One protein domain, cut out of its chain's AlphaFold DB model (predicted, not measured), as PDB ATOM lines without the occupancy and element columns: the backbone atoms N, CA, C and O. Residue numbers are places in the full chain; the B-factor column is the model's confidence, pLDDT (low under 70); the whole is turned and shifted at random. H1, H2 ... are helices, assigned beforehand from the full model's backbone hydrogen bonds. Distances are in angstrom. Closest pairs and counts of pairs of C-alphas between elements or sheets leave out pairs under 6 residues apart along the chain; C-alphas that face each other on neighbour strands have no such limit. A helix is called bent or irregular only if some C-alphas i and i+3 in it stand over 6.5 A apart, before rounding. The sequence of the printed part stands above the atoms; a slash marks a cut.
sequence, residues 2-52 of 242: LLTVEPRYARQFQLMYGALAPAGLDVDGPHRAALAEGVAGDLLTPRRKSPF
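This is residues 2 to 52 of the 242 residues of an uncharacterized protein of Streptomyces sp. NRRL S-495 (UniProt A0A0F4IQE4). Two helices, H2 and H3, pack on each other at a steep angle and make the small core; a free loop, residues 23 to 28, sticks out at one end, and a free tail, residues 44 to 52, at the other. A very short helix, H1, makes a corner with the first part of H2. The printed part has 51 residues with three named helices, in the order H1, H2, H3, and no named strand; the class is all helix. It is only just compact, close to loose, with a radius of gyration of the C-alphas of 11.8 A, and its C-alphas span 34 by 23 by 19 A.

Begin with H2, residues 7 to 19, the longest helix. H3, residues 30 to 40, touches it, with 16 pairs of C-alphas within 8 A. Look for their closest C-alphas at Gly 18 and His 31, 4.5 A apart. The two helices run opposite ways at a steep tilt of 60 degrees, and their centres are 9.0 A apart. H1, residues 2 to 5, and H2 touch only at the corner by their link, H2 with residues 9 to 13 alone; their closest C-alphas are those of Leu 3 and Ala 10, 4.7 A apart. H1 and H3 are apart. In H3 you will find every O i to N i+4 pair within hydrogen-bond range; in H2 it is 7 of 9, and H1 is too short for such a pair.

Find C-alpha 7 at (139.112, 162.727, 211.154); from there H2 runs 19.0 A to C-alpha 19 at (156.406, 155.048, 209.143). H2 is irregular, but only just: the C-alphas of Arg 8 and Arg 11 are 6.8 A apart. H3 runs 15.4 A from C-alpha 30 to C-alpha 40, which you find at (148.353, 156.205, 222.215). H1, from Leu 2 to Val 5, measures 5.7 A between its first and last C-alphas.

The C-alphas farthest apart are those of Gly 24 and Arg 48, at 34.7 A. Residues 4 to 9, of which 7 to 9 belong to H2, stand free, as do residues 23 to 28 and 44 to 52; without these stretches, the body of 30 residues spans 25 by 19 by 12 A. The link from H1 to H2 is tight, and that from H2 to H3, with 10 residues, is short. After H3, residues 41 to 52 hold no named element. The printed part has no cut. In the B-factor column the mean pLDDT of the printed part is 76.5, and residues 2 to 9 and 46 to 48 are under 70.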
ATOM      1  N   LEU A   2     144.315 168.961 205.465       42.38
ATOM      2  CA  LEU A   2     143.665 167.729 204.956       42.38
ATOM      3  C   LEU A   2     143.219 166.783 206.098       42.38
ATOM      4  O   LEU A   2     142.144 166.196 206.040       42.38
ATOM      5  N   LEU A   3     143.983 166.766 207.196       46.81
ATOM      6  CA  LEU A   3     143.708 166.017 208.428       46.81
ATOM      7  C   LEU A   3     142.495 166.521 209.241       46.81
ATOM      8  O   LEU A   3     141.989 165.793 210.086       46.81
ATOM      9  N   THR A   4     142.012 167.748 209.007       51.34
ATOM     10  CA  THR A   4     140.845 168.306 209.721       51.34
ATOM     11  C   THR A   4     139.521 168.040 209.010       51.34
ATOM     12  O   THR A   4     138.472 168.299 209.589       51.34
ATOM     13  N   VAL A   5     139.554 167.579 207.755       54.34
ATOM     14  CA  VAL A   5     138.351 167.407 206.922       54.34
ATOM     15  C   VAL A   5     137.755 166.007 207.075       54.34
ATOM     16  O   VAL A   5     136.540 165.876 207.077       54.34
ATOM     17  N   GLU A   6     138.587 164.982 207.286       58.47
ATOM     18  CA  GLU A   6     138.122 163.608 207.513       58.47
ATOM     19  C   GLU A   6     138.889 162.971 208.691       58.47
ATOM     20  O   GLU A   6     139.905 162.292 208.495       58.47
ATOM     21  N   PRO A   7     138.422 163.179 209.940       61.69
ATOM     22  CA  PRO A   7     139.112 162.727 211.154       61.69
ATOM     23  C   PRO A   7     139.374 161.217 211.184       61.69
ATOM     24  O   PRO A   7     140.306 160.755 211.840       61.69
ATOM     25  N   ARG A   8     138.560 160.445 210.452       60.84
ATOM     26  CA  ARG A   8     138.666 158.987 210.339       60.84
ATOM     27  C   ARG A   8     139.970 158.525 209.691       60.84
ATOM     28  O   ARG A   8     140.504 157.510 210.120       60.84
ATOM     29  N   TYR A   9     140.492 159.269 208.715       69.44
ATOM     30  CA  TYR A   9     141.750 158.928 208.037       69.44
ATOM     31  C   TYR A   9     142.948 159.709 208.567       69.44
ATOM     32  O   TYR A   9     144.082 159.344 208.275       69.44
ATOM     33  N   ALA A  10     142.729 160.750 209.374       76.38
ATOM     34  CA  ALA A  10     143.814 161.560 209.919       76.38
ATOM     35  C   ALA A  10     144.851 160.706 210.666       76.38
ATOM     36  O   ALA A  10     146.046 160.825 210.411       76.38
ATOM     37  N   ARG A  11     144.381 159.771 211.501       79.12
ATOM     38  CA  ARG A  11     145.244 158.832 212.236       79.12
ATOM     39  C   ARG A  11     145.989 157.857 211.318       79.12
ATOM     40  O   ARG A  11     147.143 157.536 211.580       79.12
ATOM     41  N   GLN A  12     145.352 157.422 210.231       81.69
ATOM     42  CA  GLN A  12     145.970 156.569 209.212       81.69
ATOM     43  C   GLN A  12     147.142 157.303 208.545       81.69
ATOM     44  O   GLN A  12     148.256 156.793 208.488       81.69
ATOM     45  N   PHE A  13     146.912 158.549 208.120       83.56
ATOM     46  CA  PHE A  13     147.943 159.379 207.500       83.56
ATOM     47  C   PHE A  13     149.071 159.745 208.465       83.56
ATOM     48  O   PHE A  13     150.215 159.820 208.034       83.56
ATOM     49  N   GLN A  14     148.780 159.948 209.752       85.44
ATOM     50  CA  GLN A  14     149.806 160.146 210.781       85.44
ATOM     51  C   GLN A  14     150.721 158.924 210.903       85.44
ATOM     52  O   GLN A  14     151.942 159.079 210.897       85.44
ATOM     53  N   LEU A  15     150.139 157.721 210.948       87.94
ATOM     54  CA  LEU A  15     150.898 156.473 210.974       87.94
ATOM     55  C   LEU A  15     151.760 156.319 209.713       87.94
ATOM     56  O   LEU A  15     152.954 156.075 209.828       87.94
ATOM     57  N   MET A  16     151.187 156.535 208.524       89.94
ATOM     58  CA  MET A  16     151.924 156.490 207.253       89.94
ATOM     59  C   MET A  16     153.075 157.495 207.216       89.94
ATOM     60  O   MET A  16     154.191 157.150 206.847       89.94
ATOM     61  N   TYR A  17     152.806 158.745 207.599       88.81
ATOM     62  CA  TYR A  17     153.796 159.818 207.607       88.81
ATOM     63  C   TYR A  17     154.969 159.497 208.534       88.81
ATOM     64  O   TYR A  17     156.121 159.712 208.173       88.81
ATOM     65  N   GLY A  18     154.664 158.955 209.710       89.62
ATOM     66  CA  GLY A  18     155.658 158.497 210.661       89.62
ATOM     67  C   GLY A  18     156.468 157.298 210.173       89.62
ATOM     68  O   GLY A  18     157.690 157.307 210.281       89.62
ATOM     69  N   ALA A  19     155.795 156.289 209.617       91.12
ATOM     70  CA  ALA A  19     156.406 155.048 209.143       91.12
ATOM     71  C   ALA A  19     157.295 155.248 207.907       91.12
ATOM     72  O   ALA A  19     158.295 154.560 207.745       91.12
ATOM     73  N   LEU A  20     156.940 156.195 207.035       91.19
ATOM     74  CA  LEU A  20     157.677 156.509 205.806       91.19
ATOM     75  C   LEU A  20     158.719 157.623 205.992       91.19
ATOM     76  O   LEU A  20     159.311 158.081 205.011       91.19
ATOM     77  N   ALA A  21     158.924 158.101 207.220       89.31
ATOM     78  CA  ALA A  21     159.907 159.134 207.498       89.31
ATOM     79  C   ALA A  21     161.328 158.611 207.190       89.31
ATOM     80  O   ALA A  21     161.727 157.583 207.739       89.31
ATOM     81  N   PRO A  22     162.110 159.286 206.327       85.12
ATOM     82  CA  PRO A  22     163.460 158.843 206.006       85.12
ATOM     83  C   PRO A  22     164.375 158.878 207.234       85.12
ATOM     84  O   PRO A  22     164.233 159.720 208.124       85.12
ATOM     85  N   ALA A  23     165.362 157.983 207.247       79.19
ATOM     86  CA  ALA A  23     166.394 157.971 208.276       79.19
ATOM     87  C   ALA A  23     167.167 159.304 208.310       79.19
ATOM     88  O   ALA A  23     167.408 159.928 207.274       79.19
ATOM     89  N   GLY A  24     167.583 159.725 209.507       78.38
ATOM     90  CA  GLY A  24     168.363 160.954 209.709       78.38
ATOM     91  C   GLY A  24     167.536 162.235 209.859       78.38
ATOM     92  O   GLY A  24     168.118 163.314 209.958       78.38
ATOM     93  N   LEU A  25     166.203 162.139 209.900       83.38
ATOM     94  CA  LEU A  25     165.359 163.238 210.369       83.38
ATOM     95  C   LEU A  25     165.469 163.422 211.889       83.38
ATOM     96  O   LEU A  25     165.864 162.512 212.615       83.38
ATOM     97  N   ASP A  26     165.106 164.620 212.350       82.50
ATOM     98  CA  ASP A  26     165.131 165.001 213.765       82.50
ATOM     99  C   ASP A  26     164.344 164.010 214.640       82.50
ATOM    100  O   ASP A  26     163.182 163.705 214.359       82.50
ATOM    101  N   VAL A  27     164.973 163.539 215.719       75.44
ATOM    102  CA  VAL A  27     164.410 162.571 216.673       75.44
ATOM    103  C   VAL A  27     163.162 163.089 217.390       75.44
ATOM    104  O   VAL A  27     162.342 162.279 217.818       75.44
ATOM    105  N   ASP A  28     162.984 164.411 217.452       83.19
ATOM    106  CA  ASP A  28     161.809 165.077 218.026       83.19
ATOM    107  C   ASP A  28     160.914 165.718 216.945       83.19
ATOM    108  O   ASP A  28     160.040 166.544 217.220       83.19
ATOM    109  N   GLY A  29     161.116 165.333 215.682       84.62
ATOM    110  CA  GLY A  29     160.387 165.879 214.549       84.62
ATOM    111  C   GLY A  29     158.886 165.536 214.549       84.62
ATOM    112  O   GLY A  29     158.435 164.576 215.182       84.62
ATOM    113  N   PRO A  30     158.082 166.260 213.747       84.38
ATOM    114  CA  PRO A  30     156.626 166.085 213.692       84.38
ATOM    115  C   PRO A  30     156.179 164.664 213.306       84.38
ATOM    116  O   PRO A  30     155.081 164.245 213.662       84.38
ATOM    117  N   HIS A  31     157.023 163.901 212.609       85.25
ATOM    118  CA  HIS A  31     156.760 162.507 212.248       85.25
ATOM    119  C   HIS A  31     156.763 161.572 213.469       85.25
ATOM    120  O   HIS A  31     155.946 160.657 213.537       85.25
ATOM    121  N   ARG A  32     157.607 161.832 214.478       84.31
ATOM    122  CA  ARG A  32     157.649 161.059 215.732       84.31
ATOM    123  C   ARG A  32     156.462 161.381 216.627       84.31
ATOM    124  O   ARG A  32     155.849 160.462 217.166       84.31
ATOM    125  N   ALA A  33     156.087 162.658 216.718       83.69
ATOM    126  CA  ALA A  33     154.866 163.072 217.407       83.69
ATOM    127  C   ALA A  33     153.620 162.410 216.786       83.69
ATOM    128  O   ALA A  33     152.790 161.861 217.506       83.69
ATOM    129  N   ALA A  34     153.540 162.367 215.450       82.88
ATOM    130  CA  ALA A  34     152.460 161.691 214.734       82.88
ATOM    131  C   ALA A  34     152.385 160.179 215.045       82.88
ATOM    132  O   ALA A  34     151.287 159.656 215.244       82.88
ATOM    133  N   LEU A  35     153.529 159.483 215.142       83.06
ATOM    134  CA  LEU A  35     153.561 158.076 215.573       83.06
ATOM    135  C   LEU A  35     153.085 157.910 217.018       83.06
ATOM    136  O   LEU A  35     152.263 157.037 217.290       83.06
ATOM    137  N   ALA A  36     153.571 158.747 217.937       81.38
ATOM    138  CA  ALA A  36     153.205 158.676 219.350       81.38
ATOM    139  C   ALA A  36     151.693 158.877 219.562       81.38
ATOM    140  O   ALA A  36     151.067 158.122 220.307       81.38
ATOM    141  N   GLU A  37     151.088 159.838 218.857       76.69
ATOM    142  CA  GLU A  37     149.636 160.052 218.857       76.69
ATOM    143  C   GLU A  37     148.866 158.846 218.296       76.69
ATOM    144  O   GLU A  37     147.835 158.454 218.851       76.69
ATOM    145  N   GLY A  38     149.370 158.232 217.220       71.00
ATOM    146  CA  GLY A  38     148.781 157.032 216.624       71.00
ATOM    147  C   GLY A  38     148.799 155.823 217.566       71.00
ATOM    148  O   GLY A  38     147.794 155.118 217.677       71.00
ATOM    149  N   VAL A  39     149.914 155.616 218.278       74.56
ATOM    150  CA  VAL A  39     150.121 154.518 219.244       74.56
ATOM    151  C   VAL A  39     149.278 154.693 220.506       74.56
ATOM    152  O   VAL A  39     148.735 153.716 221.013       74.56
ATOM    153  N   ALA A  40     149.138 155.922 221.011       71.12
ATOM    154  CA  ALA A  40     148.353 156.205 222.215       71.12
ATOM    155  C   ALA A  40     146.837 155.972 222.025       71.12
ATOM    156  O   ALA A  40     146.083 155.932 222.999       71.12
ATOM    157  N   GLY A  41     146.378 155.830 220.777       70.38
ATOM    158  CA  GLY A  41     144.992 155.532 220.433       70.38
ATOM    159  C   GLY A  41     144.668 154.038 220.321       70.38
ATOM    160  O   GLY A  41     145.486 153.149 220.520       70.38
ATOM    161  N   ASP A  42     143.436 153.744 219.909       73.50
ATOM    162  CA  ASP A  42     142.954 152.393 219.597       73.50
ATOM    163  C   ASP A  42     143.343 151.915 218.182       73.50
ATOM    164  O   ASP A  42     142.929 150.834 217.744       73.50
ATOM    165  N   LEU A  43     144.167 152.691 217.462       77.69
ATOM    166  CA  LEU A  43     144.550 152.427 216.074       77.69
ATOM    167  C   LEU A  43     145.291 151.093 215.922       77.69
ATOM    168  O   LEU A  43     145.070 150.405 214.937       77.69
ATOM    169  N   LEU A  44     146.081 150.651 216.896       81.50
ATOM    170  CA  LEU A  44     146.828 149.385 216.804       81.50
ATOM    171  C   LEU A  44     146.059 148.170 217.356       81.50
ATOM    172  O   LEU A  44     146.635 147.107 217.594       81.50
ATOM    173  N   THR A  45     144.738 148.312 217.533       77.12
ATOM    174  CA  THR A  45     143.844 147.232 217.976       77.12
ATOM    175  C   THR A  45     142.890 146.779 216.855       77.12
ATOM    176  O   THR A  45     142.491 147.605 216.031       77.12
ATOM    177  N   PRO A  46     142.452 145.503 216.811       68.62
ATOM    178  CA  PRO A  46     141.558 144.988 215.757       68.62
ATOM    179  C   PRO A  46     140.125 145.553 215.749       68.62
ATOM    180  O   PRO A  46     139.280 145.132 214.959       68.62
ATOM    181  N   ARG A  47     139.760 146.431 216.690       67.56
ATOM    182  CA  ARG A  47     138.368 146.873 216.826       67.56
ATOM    183  C   ARG A  47     138.045 147.961 215.794       67.56
ATOM    184  O   ARG A  47     138.816 148.893 215.593       67.56
ATOM    185  N   ARG A  48     136.845 147.870 215.203       66.19
ATOM    186  CA  ARG A  48     136.163 148.924 214.416       66.19
ATOM    187  C   ARG A  48     136.769 149.310 213.056       66.19
ATOM    188  O   ARG A  48     136.332 150.319 212.504       66.19
ATOM    189  N   LYS A  49     137.698 148.540 212.476       73.50
ATOM    190  CA  LYS A  49     138.198 148.820 211.116       73.50
ATOM    191  C   LYS A  49     137.658 147.843 210.082       73.50
ATOM    192  O   LYS A  49     137.362 146.688 210.385       73.50
ATOM    193  N   SER A  50     137.554 148.321 208.846       78.12
ATOM    194  CA  SER A  50     137.366 147.431 207.707       78.12
ATOM    195  C   SER A  50     138.610 146.543 207.528       78.12
ATOM    196  O   SER A  50     139.708 146.954 207.913       78.12
ATOM    197  N   PRO A  51     138.472 145.355 206.915       79.56
ATOM    198  CA  PRO A  51     139.601 144.489 206.554       79.56
ATOM    199  C   PRO A  51     140.754 145.234 205.870       79.56
ATOM    200  O   PRO A  51     141.913 145.092 206.246       79.56
ATOM    201  N   PHE A  52     140.410 146.108 204.924       80.00
ATOM    202  CA  PHE A  52     141.353 146.965 204.208       80.00
ATOM    203  C   PHE A  52     142.151 147.875 205.147       80.00
ATOM    204  O   PHE A  52     143.378 147.901 205.091       80.00
TER     205      PHE A  52